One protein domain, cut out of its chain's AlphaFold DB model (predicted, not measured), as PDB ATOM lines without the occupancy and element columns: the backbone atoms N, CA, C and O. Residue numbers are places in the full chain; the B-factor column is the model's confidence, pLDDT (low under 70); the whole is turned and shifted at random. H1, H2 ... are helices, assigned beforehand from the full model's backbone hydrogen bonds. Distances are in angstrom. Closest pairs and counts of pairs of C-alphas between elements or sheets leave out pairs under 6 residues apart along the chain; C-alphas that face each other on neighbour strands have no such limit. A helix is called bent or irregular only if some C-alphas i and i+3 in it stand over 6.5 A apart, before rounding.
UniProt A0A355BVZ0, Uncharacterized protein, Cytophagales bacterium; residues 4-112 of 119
ATOM      1  N   LYS A   4     251.914 302.412 182.945       71.12
ATOM      2  CA  LYS A   4     252.413 301.543 184.023       71.12
ATOM      3  C   LYS A   4     252.528 302.278 185.367       71.12
ATOM      4  O   LYS A   4     252.086 301.747 186.384       71.12
ATOM      5  N   SER A   5     253.081 303.495 185.379       74.00
ATOM      6  CA  SER A   5     253.239 304.280 186.612       74.00
ATOM      7  C   SER A   5     251.891 304.786 187.130       74.00
ATOM      8  O   SER A   5     251.664 304.788 188.335       74.00
ATOM      9  N   LEU A   6     250.965 305.133 186.227       76.31
ATOM     10  CA  LEU A   6     249.589 305.488 186.580       76.31
ATOM     11  C   LEU A   6     248.869 304.328 187.289       76.31
ATOM     12  O   LEU A   6     248.214 304.548 188.303       76.31
ATOM     13  N   ASN A   7     248.995 303.102 186.775       75.69
ATOM     14  CA  ASN A   7     248.347 301.931 187.375       75.69
ATOM     15  C   ASN A   7     248.948 301.578 188.742       75.69
ATOM     16  O   ASN A   7     248.198 301.286 189.667       75.69
ATOM     17  N   THR A   8     250.271 301.708 188.887       75.88
ATOM     18  CA  THR A   8     250.968 301.487 190.167       75.88
ATOM     19  C   THR A   8     250.529 302.505 191.227       75.88
ATOM     20  O   THR A   8     250.223 302.163 192.369       75.88
ATOM     21  N   LEU A   9     250.427 303.781 190.833       80.62
ATOM     22  CA  LEU A   9     249.944 304.847 191.710       80.62
ATOM     23  C   LEU A   9     248.498 304.588 192.150       80.62
ATOM     24  O   LEU A   9     248.192 304.694 193.333       80.62
ATOM     25  N   LYS A  10     247.621 304.205 191.213       81.19
ATOM     26  CA  LYS A  10     246.225 303.853 191.514       81.19
ATOM     27  C   LYS A  10     246.127 302.671 192.478       81.19
ATOM     28  O   LYS A  10     245.362 302.751 193.432       81.19
ATOM     29  N   GLY A  11     246.912 301.616 192.260       78.31
ATOM     30  CA  GLY A  11     246.963 300.448 193.144       78.31
ATOM     31  C   GLY A  11     247.495 300.763 194.543       78.31
ATOM     32  O   GLY A  11     247.027 300.198 195.524       78.31
ATOM     33  N   THR A  12     248.395 301.740 194.668       84.06
ATOM     34  CA  THR A  12     248.866 302.206 195.982       84.06
ATOM     35  C   THR A  12     247.833 303.091 196.681       84.06
ATOM     36  O   THR A  12     247.634 302.953 197.882       84.06
ATOM     37  N   LEU A  13     247.162 303.996 195.954       88.94
ATOM     38  CA  LEU A  13     246.202 304.945 196.535       88.94
ATOM     39  C   LEU A  13     244.843 304.319 196.868       88.94
ATOM     40  O   LEU A  13     244.150 304.819 197.754       88.94
ATOM     41  N   ILE A  14     244.448 303.249 196.172       90.50
ATOM     42  CA  ILE A  14     243.156 302.593 196.414       90.50
ATOM     43  C   ILE A  14     243.081 301.988 197.818       90.50
ATOM     44  O   ILE A  14     242.003 301.957 198.398       90.50
ATOM     45  N   VAL A  15     244.214 301.561 198.384       90.75
ATOM     46  CA  VAL A  15     244.289 300.988 199.735       90.75
ATOM     47  C   VAL A  15     243.937 302.018 200.815       90.75
ATOM     48  O   VAL A  15     242.939 301.805 201.501       90.75
ATOM     49  N   PRO A  16     244.663 303.146 200.974       92.06
ATOM     50  CA  PRO A  16     244.324 304.143 201.982       92.06
ATOM     51  C   PRO A  16     242.964 304.792 201.714       92.06
ATOM     52  O   PRO A  16     242.218 305.024 202.661       92.06
ATOM     53  N   ALA A  17     242.599 305.032 200.449       92.25
ATOM     54  CA  ALA A  17     241.289 305.588 200.115       92.25
ATOM     55  C   ALA A  17     240.148 304.620 200.471       92.25
ATOM     56  O   ALA A  17     239.176 305.023 201.102       92.25
ATOM     57  N   GLY A  18     240.271 303.342 200.111       91.94
ATOM     58  CA  GLY A  18     239.265 302.325 200.414       91.94
ATOM     59  C   GLY A  18     239.143 302.058 201.913       91.94
ATOM     60  O   GLY A  18     238.029 301.994 202.426       91.94
ATOM     61  N   LEU A  19     240.265 301.996 202.634       92.62
ATOM     62  CA  LEU A  19     240.263 301.888 204.094       92.62
ATOM     63  C   LEU A  19     239.582 303.094 204.752       92.62
ATOM     64  O   LEU A  19     238.756 302.898 205.637       92.62
ATOM     65  N   ALA A  20     239.848 304.320 204.292       91.50
ATOM     66  CA  ALA A  20     239.178 305.518 204.802       91.50
ATOM     67  C   ALA A  20     237.664 305.516 204.510       91.50
ATOM     68  O   ALA A  20     236.867 305.867 205.380       91.50
ATOM     69  N   ILE A  21     237.260 305.067 203.315       92.56
ATOM     70  CA  ILE A  21     235.846 304.926 202.932       92.56
ATOM     71  C   ILE A  21     235.127 303.894 203.802       92.56
ATOM     72  O   ILE A  21     233.940 304.066 204.044       92.56
ATOM     73  N   VAL A  22     235.803 302.845 204.279       92.62
ATOM     74  CA  VAL A  22     235.208 301.867 205.209       92.62
ATOM     75  C   VAL A  22     235.258 302.367 206.655       92.62
ATOM     76  O   VAL A  22     234.303 302.173 207.405       92.62
ATOM     77  N   LEU A  23     236.331 303.060 207.041       90.81
ATOM     78  CA  LEU A  23     236.499 303.645 208.371       90.81
ATOM     79  C   LEU A  23     235.386 304.644 208.697       90.81
ATOM     80  O   LEU A  23     234.868 304.621 209.809       90.81
ATOM     81  N   ALA A  24     235.017 305.515 207.756       88.81
ATOM     82  CA  ALA A  24     234.006 306.547 207.976       88.81
ATOM     83  C   ALA A  24     232.623 305.982 208.379       88.81
ATOM     84  O   ALA A  24     232.160 306.307 209.471       88.81
ATOM     85  N   PRO A  25     231.961 305.110 207.592       88.12
ATOM     86  CA  PRO A  25     230.688 304.512 207.979       88.12
ATOM     87  C   PRO A  25     230.836 303.593 209.191       88.12
ATOM     88  O   PRO A  25     229.934 303.564 210.021       88.12
ATOM     89  N   PHE A  26     231.972 302.899 209.350       87.44
ATOM     90  CA  PHE A  26     232.223 302.111 210.557       87.44
ATOM     91  C   PHE A  26     232.228 303.005 211.803       87.44
ATOM     92  O   PHE A  26     231.550 302.696 212.769       87.44
ATOM     93  N   SER A  27     232.898 304.156 211.746       85.75
ATOM     94  CA  SER A  27     232.960 305.125 212.850       85.75
ATOM     95  C   SER A  27     231.625 305.809 213.139       85.75
ATOM     96  O   SER A  27     231.397 306.242 214.263       85.75
ATOM     97  N   LEU A  28     230.777 305.978 212.120       86.81
ATOM     98  CA  LEU A  28     229.479 306.643 212.253       86.81
ATOM     99  C   LEU A  28     228.378 305.694 212.738       86.81
ATOM    100  O   LEU A  28     227.466 306.138 213.431       86.81
ATOM    101  N   TRP A  29     228.435 304.414 212.362       87.38
ATOM    102  CA  TRP A  29     227.429 303.421 212.751       87.38
ATOM    103  C   TRP A  29     227.804 302.601 213.979       87.38
ATOM    104  O   TRP A  29     226.905 302.154 214.687       87.38
ATOM    105  N   MET A  30     229.093 302.374 214.228       81.50
ATOM    106  CA  MET A  30     229.563 301.593 215.367       81.50
ATOM    107  C   MET A  30     230.221 302.515 216.383       81.50
ATOM    108  O   MET A  30     231.128 303.279 216.060       81.50
ATOM    109  N   GLU A  31     229.807 302.395 217.639       83.88
ATOM    110  CA  GLU A  31     230.550 303.007 218.731       83.88
ATOM    111  C   GLU A  31     231.943 302.367 218.831       83.88
ATOM    112  O   GLU A  31     232.111 301.141 218.744       83.88
ATOM    113  N   TRP A  32     232.961 303.206 219.022       83.88
ATOM    114  CA  TRP A  32     234.328 302.752 219.248       83.88
ATOM    115  C   TRP A  32     234.461 302.214 220.674       83.88
ATOM    116  O   TRP A  32     234.652 302.963 221.629       83.88
ATOM    117  N   ASN A  33     234.381 300.893 220.809       85.50
ATOM    118  CA  ASN A  33     234.711 300.159 222.022       85.50
ATOM    119  C   ASN A  33     235.916 299.244 221.750       85.50
ATOM    120  O   ASN A  33     236.342 299.076 220.607       85.50
ATOM    121  N   GLY A  34     236.488 298.643 222.795       83.75
ATOM    122  CA  GLY A  34     237.680 297.801 222.642       83.75
ATOM    123  C   GLY A  34     237.495 296.658 221.636       83.75
ATOM    124  O   GLY A  34     238.398 296.379 220.852       83.75
ATOM    125  N   MET A  35     236.312 296.038 221.590       87.69
ATOM    126  CA  MET A  35     236.027 294.932 220.672       87.69
ATOM    127  C   MET A  35     235.896 295.407 219.222       87.69
ATOM    128  O   MET A  35     236.497 294.806 218.331       87.69
ATOM    129  N   THR A  36     235.155 296.490 218.969       89.94
ATOM    130  CA  THR A  36     234.995 297.048 217.617       89.94
ATOM    131  C   THR A  36     236.309 297.612 217.091       89.94
ATOM    132  O   THR A  36     236.622 297.420 215.917       89.94
ATOM    133  N   ALA A  37     237.132 298.194 217.968       88.75
ATOM    134  CA  ALA A  37     238.486 298.616 217.642       88.75
ATOM    135  C   ALA A  37     239.362 297.427 217.239       88.75
ATOM    136  O   ALA A  37     239.955 297.446 216.162       88.75
ATOM    137  N   ILE A  38     239.404 296.367 218.051       91.00
ATOM    138  CA  ILE A  38     240.180 295.164 217.729       91.00
ATOM    139  C   ILE A  38     239.714 294.565 216.399       91.00
ATOM    140  O   ILE A  38     240.538 294.265 215.539       91.00
ATOM    141  N   PHE A  39     238.405 294.436 216.189       90.75
ATOM    142  CA  PHE A  39     237.859 293.891 214.950       90.75
ATOM    143  C   PHE A  39     238.242 294.732 213.725       90.75
ATOM    144  O   PHE A  39     238.721 294.200 212.718       90.75
ATOM    145  N   PHE A  40     238.081 296.054 213.814       92.69
ATOM    146  CA  PHE A  40     238.416 296.953 212.719       92.69
ATOM    147  C   PHE A  40     239.908 296.892 212.378       92.69
ATOM    148  O   PHE A  40     240.306 296.706 211.221       92.69
ATOM    149  N   TRP A  41     240.743 297.016 213.404       92.62
ATOM    150  CA  TRP A  41     242.180 297.126 213.241       92.62
ATOM    151  C   TRP A  41     242.838 295.794 212.886       92.62
ATOM    152  O   TRP A  41     243.682 295.778 212.004       92.62
ATOM    153  N   PHE A  42     242.454 294.670 213.490       91.81
ATOM    154  CA  PHE A  42     243.133 293.385 213.269       91.81
ATOM    155  C   PHE A  42     242.488 292.491 212.213       91.81
ATOM    156  O   PHE A  42     243.140 291.566 211.734       91.81
ATOM    157  N   MET A  43     241.229 292.733 211.839       91.19
ATOM    158  CA  MET A  43     240.513 291.860 210.905       91.19
ATOM    159  C   MET A  43     240.174 292.589 209.605       91.19
ATOM    160  O   MET A  43     240.603 292.175 208.528       91.19
ATOM    161  N   LEU A  44     239.467 293.717 209.701       92.25
ATOM    162  CA  LEU A  44     239.057 294.502 208.532       92.25
ATOM    163  C   LEU A  44     240.250 295.136 207.812       92.25
ATOM    164  O   LEU A  44     240.378 294.997 206.598       92.25
ATOM    165  N   THR A  45     241.135 295.805 208.553       92.94
ATOM    166  CA  THR A  45     242.258 296.558 207.977       92.94
ATOM    167  C   THR A  45     243.211 295.687 207.141       92.94
ATOM    168  O   THR A  45     243.404 296.005 205.964       92.94
ATOM    169  N   PRO A  46     243.787 294.578 207.657       91.25
ATOM    170  CA  PRO A  46     244.683 293.743 206.853       91.25
ATOM    171  C   PRO A  46     243.945 293.032 205.710       91.25
ATOM    172  O   PRO A  46     244.506 292.887 204.623       91.25
ATOM    173  N   GLY A  47     242.681 292.640 205.915       89.75
ATOM    174  CA  GLY A  47     241.860 292.023 204.872       89.75
ATOM    175  C   GLY A  47     241.624 292.958 203.686       89.75
ATOM    176  O   GLY A  47     241.859 292.585 202.537       89.75
ATOM    177  N   LEU A  48     241.235 294.205 203.957       91.81
ATOM    178  CA  LEU A  48     241.033 295.222 202.924       91.81
ATOM    179  C   LEU A  48     242.346 295.633 202.255       91.81
ATOM    180  O   LEU A  48     242.369 295.812 201.039       91.81
ATOM    181  N   ALA A  49     243.443 295.731 203.008       89.81
ATOM    182  CA  ALA A  49     244.749 296.073 202.452       89.81
ATOM    183  C   ALA A  49     245.250 295.043 201.428       89.81
ATOM    184  O   ALA A  49     245.870 295.426 200.439       89.81
ATOM    185  N   LEU A  50     244.943 293.759 201.636       88.69
ATOM    186  CA  LEU A  50     245.245 292.687 200.684       88.69
ATOM    187  C   LEU A  50     244.238 292.623 199.526       88.69
ATOM    188  O   LEU A  50     244.613 292.289 198.403       88.69
ATOM    189  N   TYR A  51     242.966 292.931 199.783       87.75
ATOM    190  CA  TYR A  51     241.897 292.808 198.791       87.75
ATOM    191  C   TYR A  51     241.863 293.974 197.791       87.75
ATOM    192  O   TYR A  51     241.796 293.751 196.581       87.75
ATOM    193  N   LEU A  52     241.941 295.221 198.265       87.81
ATOM    194  CA  LEU A  52     241.736 296.428 197.451       87.81
ATOM    195  C   LEU A  52     242.666 296.533 196.224       87.81
ATOM    196  O   LEU A  52     242.169 296.881 195.149       87.81
ATOM    197  N   PRO A  53     243.967 296.189 196.295       84.12
ATOM    198  CA  PRO A  53     244.847 296.235 195.127       84.12
ATOM    199  C   PRO A  53     244.445 295.268 194.013       84.12
ATOM    200  O   PRO A  53     244.782 295.514 192.855       84.12
ATOM    201  N   THR A  54     243.728 294.182 194.331       82.25
ATOM    202  CA  THR A  54     243.288 293.187 193.337       82.25
ATOM    203  C   THR A  54     242.160 293.708 192.445       82.25
ATOM    204  O   THR A  54     241.985 293.231 191.325       82.25
ATOM    205  N   LEU A  55     241.442 294.744 192.894       83.69
ATOM    206  CA  LEU A  55     240.398 295.414 192.118       83.69
ATOM    207  C   LEU A  55     240.955 296.325 191.017       83.69
ATOM    208  O   LEU A  55     240.189 296.769 190.165       83.69
ATOM    209  N   VAL A  56     242.261 296.624 191.021       80.25
ATOM    210  CA  VAL A  56     242.913 297.463 190.004       80.25
ATOM    211  C   VAL A  56     243.492 296.573 188.895       80.25
ATOM    212  O   VAL A  56     244.528 295.933 189.097       80.25
ATOM    213  N   PRO A  57     242.876 296.531 187.695       66.50
ATOM    214  CA  PRO A  57     243.313 295.644 186.623       66.50
ATOM    215  C   PRO A  57     244.658 296.083 186.031       66.50
ATOM    216  O   PRO A  57     244.910 297.271 185.826       66.50
ATOM    217  N   GLY A  58     245.509 295.115 185.683       64.25
ATOM    218  CA  GLY A  58     246.777 295.369 184.985       64.25
ATOM    219  C   GLY A  58     247.957 295.708 185.895       64.25
ATOM    220  O   GLY A  58     249.003 296.139 185.400       64.25
ATOM    221  N   ASN A  59     247.811 295.496 187.201       60.19
ATOM    222  CA  ASN A  59     248.916 295.594 188.133       60.19
ATOM    223  C   ASN A  59     249.601 294.241 188.327       60.19
ATOM    224  O   ASN A  59     248.939 293.230 188.504       60.19
ATOM    225  N   LYS A  60     250.934 294.201 188.257       58.50
ATOM    226  CA  LYS A  60     251.703 292.954 188.435       58.50
ATOM    227  C   LYS A  60     252.304 292.828 189.836       58.50
ATOM    228  O   LYS A  60     252.777 291.755 190.191       58.50
ATOM    229  N   SER A  61     252.308 293.908 190.622       62.06
ATOM    230  CA  SER A  61     252.991 293.971 191.917       62.06
ATOM    231  C   SER A  61     252.064 294.459 193.034       62.06
ATOM    232  O   SER A  61     252.354 295.440 193.712       62.06
ATOM    233  N   HIS A  62     250.971 293.729 193.261       73.62
ATOM    234  CA  HIS A  62     249.979 294.047 194.298       73.62
ATOM    235  C   HIS A  62     250.553 294.044 195.728       73.62
ATOM    236  O   HIS A  62     250.029 294.725 196.606       73.62
ATOM    237  N   TRP A  63     251.642 293.305 195.978       78.94
ATOM    238  CA  TRP A  63     252.234 293.174 197.314       78.94
ATOM    239  C   TRP A  63     252.823 294.494 197.827       78.94
ATOM    240  O   TRP A  63     252.519 294.919 198.940       78.94
ATOM    241  N   ALA A  64     253.623 295.173 196.999       80.44
ATOM    242  CA  ALA A  64     254.265 296.432 197.367       80.44
ATOM    243  C   ALA A  64     253.221 297.530 197.602       80.44
ATOM    244  O   ALA A  64     253.379 298.366 198.485       80.44
ATOM    245  N   GLU A  65     252.129 297.489 196.847       84.88
ATOM    246  CA  GLU A  65     251.027 298.446 196.930       84.88
ATOM    247  C   GLU A  65     250.175 298.239 198.172       84.88
ATOM    248  O   GLU A  65     249.821 299.214 198.826       84.88
ATOM    249  N   SER A  66     249.924 296.977 198.538       86.06
ATOM    250  CA  SER A  66     249.242 296.613 199.784       86.06
ATOM    251  C   SER A  66     250.003 297.169 200.987       86.06
ATOM    252  O   SER A  66     249.438 297.884 201.810       86.06
ATOM    253  N   VAL A  67     251.311 296.889 201.066       88.69
ATOM    254  CA  VAL A  67     252.159 297.310 202.193       88.69
ATOM    255  C   VAL A  67     252.336 298.829 202.213       88.69
ATOM    256  O   VAL A  67     252.139 299.457 203.249       88.69
ATOM    257  N   THR A  68     252.657 299.442 201.070       88.62
ATOM    258  CA  THR A  68     252.872 300.898 200.990       88.62
ATOM    259  C   THR A  68     251.582 301.659 201.282       88.62
ATOM    260  O   THR A  68     251.589 302.613 202.055       88.62
ATOM    261  N   GLY A  69     250.457 301.219 200.717       89.75
ATOM    262  CA  GLY A  69     249.152 301.819 200.962       89.75
ATOM    263  C   GLY A  69     248.698 301.686 202.418       89.75
ATOM    264  O   GLY A  69     248.151 302.637 202.974       89.75
ATOM    265  N   LEU A  70     248.993 300.550 203.060       92.00
ATOM    266  CA  LEU A  70     248.737 300.332 204.483       92.00
ATOM    267  C   LEU A  70     249.575 301.269 205.368       92.00
ATOM    268  O   LEU A  70     249.039 301.876 206.292       92.00
ATOM    269  N   ILE A  71     250.867 301.435 205.064       92.12
ATOM    270  CA  ILE A  71     251.747 302.372 205.782       92.12
ATOM    271  C   ILE A  71     251.232 303.806 205.638       92.12
ATOM    272  O   ILE A  71     251.145 304.526 206.630       92.12
ATOM    273  N   ILE A  72     250.852 304.212 204.421       92.75
ATOM    274  CA  ILE A  72     250.282 305.540 204.162       92.75
ATOM    275  C   ILE A  72     249.006 305.741 204.984       92.75
ATOM    276  O   ILE A  72     248.855 306.775 205.631       92.75
ATOM    277  N   PHE A  73     248.107 304.753 205.001       93.31
ATOM    278  CA  PHE A  73     246.881 304.811 205.794       93.31
ATOM    279  C   PHE A  73     247.174 304.999 207.286       93.31
ATOM    280  O   PHE A  73     246.655 305.933 207.895       93.31
ATOM    281  N   TYR A  74     248.047 304.174 207.870       92.00
ATOM    282  CA  TYR A  74     248.413 304.311 209.280       92.00
ATOM    283  C   TYR A  74     249.113 305.630 209.587       92.00
ATOM    284  O   TYR A  74     248.848 306.214 210.634       92.00
ATOM    285  N   ALA A  75     249.959 306.134 208.687       91.62
ATOM    286  CA  ALA A  75     250.573 307.446 208.847       91.62
ATOM    287  C   ALA A  75     249.499 308.544 208.925       91.62
ATOM    288  O   ALA A  75     249.510 309.338 209.865       91.62
ATOM    289  N   PHE A  76     248.524 308.543 208.006       91.06
ATOM    290  CA  PHE A  76     247.390 309.472 208.056       91.06
ATOM    291  C   PHE A  76     246.593 309.343 209.353       91.06
ATOM    292  O   PHE A  76     246.273 310.360 209.970       91.06
ATOM    293  N   MET A  77     246.315 308.116 209.793       89.81
ATOM    294  CA  MET A  77     245.600 307.880 211.045       89.81
ATOM    295  C   MET A  77     246.365 308.450 212.236       89.81
ATOM    296  O   MET A  77     245.786 309.214 213.001       89.81
ATOM    297  N   VAL A  78     247.669 308.183 212.352       88.19
ATOM    298  CA  VAL A  78     248.514 308.734 213.423       88.19
ATOM    299  C   VAL A  78     248.442 310.260 213.462       88.19
ATOM    300  O   VAL A  78     248.265 310.809 214.544       88.19
ATOM    301  N   PHE A  79     248.510 310.947 212.315       86.88
ATOM    302  CA  PHE A  79     248.358 312.407 212.275       86.88
ATOM    303  C   PHE A  79     246.959 312.871 212.695       86.88
ATOM    304  O   PHE A  79     246.836 313.869 213.403       86.88
ATOM    305  N   MET A  80     245.914 312.149 212.291       84.31
ATOM    306  CA  MET A  80     244.529 312.509 212.592       84.31
ATOM    307  C   MET A  80     244.193 312.357 214.079       84.31
ATOM    308  O   MET A  80     243.508 313.207 214.641       84.31
ATOM    309  N   ILE A  81     244.691 311.301 214.730       80.19
ATOM    310  CA  ILE A  81     244.380 310.998 216.136       80.19
ATOM    311  C   ILE A  81     245.529 311.319 217.102       80.19
ATOM    312  O   ILE A  81     245.472 310.942 218.271       80.19
ATOM    313  N   TYR A  82     246.548 312.063 216.655       76.00
ATOM    314  CA  TYR A  82     247.726 312.419 217.457       76.00
ATOM    315  C   TYR A  82     247.366 313.109 218.782       76.00
ATOM    316  O   TYR A  82     247.981 312.848 219.811       76.00
ATOM    317  N   GLN A  83     246.330 313.955 218.793       68.31
ATOM    318  CA  GLN A  83     245.890 314.632 220.020       68.31
ATOM    319  C   GLN A  83     245.258 313.679 221.054       68.31
ATOM    320  O   GLN A  83     245.149 314.039 222.221       68.31
ATOM    321  N   GLN A  84     244.887 312.457 220.658       66.38
ATOM    322  CA  GLN A  84     244.298 311.426 221.524       66.38
ATOM    323  C   GLN A  84     245.310 310.338 221.935       66.38
ATOM    324  O   GLN A  84     244.916 309.225 222.289       66.38
ATOM    325  N   PHE A  85     246.611 310.654 221.918       62.41
ATOM    326  CA  PHE A  85     247.716 309.713 222.153       62.41
ATOM    327  C   PHE A  85     247.606 308.884 223.448       62.41
ATOM    328  O   PHE A  85     248.117 307.772 223.509       62.41
ATOM    329  N   GLN A  86     246.932 309.396 224.483       62.47
ATOM    330  CA  GLN A  86     246.787 308.706 225.775       62.47
ATOM    331  C   GLN A  86     245.601 307.731 225.850       62.47
ATOM    332  O   GLN A  86     245.330 307.181 226.912       62.47
ATOM    333  N   THR A  87     244.869 307.525 224.757       77.50
ATOM    334  CA  THR A  87     243.712 306.622 224.755       77.50
ATOM    335  C   THR A  87     244.117 305.175 224.469       77.50
ATOM    336  O   THR A  87     245.007 304.903 223.658       77.50
ATOM    337  N   ASP A  88     243.410 304.220 225.078       81.50
ATOM    338  CA  ASP A  88     243.601 302.788 224.806       81.50
ATOM    339  C   ASP A  88     243.395 302.462 223.317       81.50
ATOM    340  O   ASP A  88     244.101 301.633 222.746       81.50
ATOM    341  N   LEU A  89     242.483 303.178 222.653       82.25
ATOM    342  CA  LEU A  89     242.208 303.046 221.221       82.25
ATOM    343  C   LEU A  89     243.420 303.418 220.355       82.25
ATOM    344  O   LEU A  89     243.706 302.731 219.372       82.25
ATOM    345  N   PHE A  90     244.157 304.464 220.737       84.69
ATOM    346  CA  PHE A  90     245.389 304.858 220.057       84.69
ATOM    347  C   PHE A  90     246.474 303.781 220.202       84.69
ATOM    348  O   PHE A  90     247.122 303.407 219.221       84.69
ATOM    349  N   SER A  91     246.619 303.218 221.405       86.44
ATOM    350  CA  SER A  91     247.566 302.126 221.666       86.44
ATOM    351  C   SER A  91     247.223 300.870 220.859       86.44
ATOM    352  O   SER A  91     248.101 300.294 220.212       86.44
ATOM    353  N   VAL A  92     245.943 300.483 220.815       88.88
ATOM    354  CA  VAL A  92     245.452 299.363 219.992       88.88
ATOM    355  C   VAL A  92     245.743 299.603 218.510       88.88
ATOM    356  O   VAL A  92     246.241 298.701 217.832       88.88
ATOM    357  N   MET A  93     245.510 300.819 218.007       91.06
ATOM    358  CA  MET A  93     245.827 301.169 216.623       91.06
ATOM    359  C   MET A  93     247.331 301.025 216.339       91.06
ATOM    360  O   MET A  93     247.693 300.402 215.340       91.06
ATOM    361  N   LEU A  94     248.216 301.550 217.189       90.12
ATOM    362  CA  LEU A  94     249.664 301.450 216.965       90.12
ATOM    363  C   LEU A  94     250.165 300.003 216.991       90.12
ATOM    364  O   LEU A  94     250.932 299.603 216.113       90.12
ATOM    365  N   VAL A  95     249.705 299.204 217.954       91.38
ATOM    366  CA  VAL A  95     250.041 297.775 218.023       91.38
ATOM    367  C   VAL A  95     249.538 297.049 216.772       91.38
ATOM    368  O   VAL A  95     250.271 296.253 216.178       91.38
ATOM    369  N   SER A  96     248.327 297.377 216.311       92.25
ATOM    370  CA  SER A  96     247.782 296.815 215.073       92.25
ATOM    371  C   SER A  96     248.590 297.207 213.839       92.25
ATOM    372  O   SER A  96     248.750 296.380 212.951       92.25
ATOM    373  N   CYS A  97     249.151 298.419 213.791       92.12
ATOM    374  CA  CYS A  97     249.998 298.866 212.688       92.12
ATOM    375  C   CYS A  97     251.199 297.935 212.519       92.12
ATOM    376  O   CYS A  97     251.410 297.385 211.438       92.12
ATOM    377  N   VAL A  98     251.935 297.687 213.606       93.06
ATOM    378  CA  VAL A  98     253.109 296.802 213.584       93.06
ATOM    379  C   VAL A  98     252.715 295.390 213.152       93.06
ATOM    380  O   VAL A  98     253.330 294.825 212.246       93.06
ATOM    381  N   ILE A  99     251.657 294.838 213.751       93.62
ATOM    382  CA  ILE A  99     251.193 293.476 213.456       93.62
ATOM    383  C   ILE A  99     250.718 293.355 212.006       93.62
ATOM    384  O   ILE A  99     251.119 292.424 211.311       93.62
ATOM    385  N   ASN A 100     249.919 294.301 211.519       93.44
ATOM    386  CA  ASN A 100     249.370 294.256 210.169       93.44
ATOM    387  C   ASN A 100     250.438 294.458 209.106       93.44
ATOM    388  O   ASN A 100     250.392 293.779 208.085       93.44
ATOM    389  N   VAL A 101     251.416 295.339 209.330       91.19
ATOM    390  CA  VAL A 101     252.536 295.498 208.396       91.19
ATOM    391  C   VAL A 101     253.310 294.187 208.275       91.19
ATOM    392  O   VAL A 101     253.575 293.757 207.152       91.19
ATOM    393  N   ILE A 102     253.614 293.511 209.388       92.12
ATOM    394  CA  ILE A 102     254.285 292.201 209.365       92.12
ATOM    395  C   ILE A 102     253.406 291.163 208.658       92.12
ATOM    396  O   ILE A 102     253.860 290.513 207.716       92.12
ATOM    397  N   LEU A 103     252.142 291.036 209.066       91.12
ATOM    398  CA  LEU A 103     251.198 290.049 208.543       91.12
ATOM    399  C   LEU A 103     250.986 290.208 207.032       91.12
ATOM    400  O   LEU A 103     251.156 289.252 206.278       91.12
ATOM    401  N   VAL A 104     250.657 291.420 206.582       87.88
ATOM    402  CA  VAL A 104     250.433 291.728 205.163       87.88
ATOM    403  C   VAL A 104     251.717 291.528 204.369       87.88
ATOM    404  O   VAL A 104     251.655 290.971 203.278       87.88
ATOM    405  N   SER A 105     252.886 291.883 204.916       88.38
ATOM    406  CA  SER A 105     254.169 291.634 204.245       88.38
ATOM    407  C   SER A 105     254.445 290.141 204.062       88.38
ATOM    408  O   SER A 105     254.833 289.728 202.970       88.38
ATOM    409  N   VAL A 106     254.211 289.319 205.091       89.06
ATOM    410  CA  VAL A 106     254.395 287.858 205.026       89.06
ATOM    411  C   VAL A 106     253.419 287.231 204.033       89.06
ATOM    412  O   VAL A 106     253.849 286.511 203.131       89.06
ATOM    413  N   ILE A 107     252.124 287.541 204.138       85.69
ATOM    414  CA  ILE A 107     251.093 286.994 203.243       85.69
ATOM    415  C   ILE A 107     251.369 287.404 201.796       85.69
ATOM    416  O   ILE A 107     251.320 286.577 200.884       85.69
ATOM    417  N   ALA A 108     251.692 288.676 201.567       81.88
ATOM    418  CA  ALA A 108     251.959 289.172 200.227       81.88
ATOM    419  C   ALA A 108     253.270 288.611 199.649       81.88
ATOM    420  O   ALA A 108     253.382 288.444 198.433       81.88
ATOM    421  N   TRP A 109     254.244 288.268 200.499       81.25
ATOM    422  CA  TRP A 109     255.448 287.560 200.075       81.25
ATOM    423  C   TRP A 109     255.163 286.103 199.693       81.25
ATOM    424  O   TRP A 109     255.631 285.660 198.643       81.25
ATOM    425  N   MET A 110     254.360 285.384 200.485       83.25
ATOM    426  CA  MET A 110     253.946 284.005 200.186       83.25
ATOM    427  C   MET A 110     253.113 283.912 198.903       83.25
ATOM    428  O   MET A 110     253.266 282.969 198.134       83.25
ATOM    429  N   ASN A 111     252.276 284.917 198.641       72.81
ATOM    430  CA  ASN A 111     251.424 284.988 197.454       72.81
ATOM    431  C   ASN A 111     252.142 285.527 196.206       72.81
ATOM    432  O   ASN A 111     251.478 285.834 195.212       72.81
ATOM    433  N   LYS A 112     253.479 285.655 196.212       65.75
ATOM    434  CA  LYS A 112     254.216 285.961 194.980       65.75
ATOM    435  C   LYS A 112     253.923 284.854 193.958       65.75
ATOM    436  O   LYS A 112     254.262 283.701 194.221       65.75
TER     437      LYS A 112
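Overview. This is residues 4 to 112 of the 119 residues of an uncharacterized protein of Cytophagales bacterium (UniProt A0A355BVZ0). Four long helices run lengthwise in an up-and-down bundle, each against the one before it, with H2 and H3 meeting between H1 on one side and H4 on the other. It is a compact, elongated body of 42 by 25 by 22 A with a radius of gyration of the C-alphas of 13.9 A. The printed part has 109 residues, with H1, H2, H3 and H4 in that order and no named strand; its class is all helix.

Along the chain. H1, residues 4 to 29, begins at C-alpha 4 (252.413, 301.543, 184.023), measures 38.1 A and has a kink of 28 degrees near residue 13. H2, residues 34 to 55, measures 30.7 A, with a kink of 38 degrees near residue 46; it is only just irregular, C-alphas 50 and 53 being 6.6 A apart. H3, residues 62 to 84, measures 32.8 A, with a kink of 32 degrees near residue 78; it is irregular, C-alphas 80 and 83 being 7.8 A apart. H4, residues 88 to 110, measures 32.6 A and ends at C-alpha 110 (253.946, 284.005, 200.186).

Arrangement. H2 and H3, the hubs, touch three helices each. They form a hairpin, closest at the C-alphas of Ala 49 and Ser 66, 5.3 A. With residues 11 to 19 alone, H1 touches H2 at a shallow tilt of 28 degrees, closest at the C-alphas of Gly 11 and Pro 53, 5.1 A. H1 touches H3 with residues 8 to 20 alone, at a steep tilt of 42 degrees, the same way; the C-alphas of Thr 12 and Glu 65 are closest, 4.4 A. H4 touches H3 at a shallow tilt of 6 degrees, opposite ways, closest at the C-alphas of Trp 63 and Ala 108, 5.0 A. H4 touches H2, closest at the C-alphas of Pro 46 and Asn 100, 5.8 A. H1 and H4 are apart. Every O i to N i+4 pair is within hydrogen-bond range in H4, against 19 of 22 in H1, 13 of 18 in H2 and 17 of 19 in H3.

Size, cuts and confidence. The C-alphas of Gly 58 and Gln 86, the two farthest apart, are 42.9 A apart. The printed part has no cut and no long link. Its mean pLDDT is 84.8, with residues 57 to 61, 83 to 86 and 112 under 70.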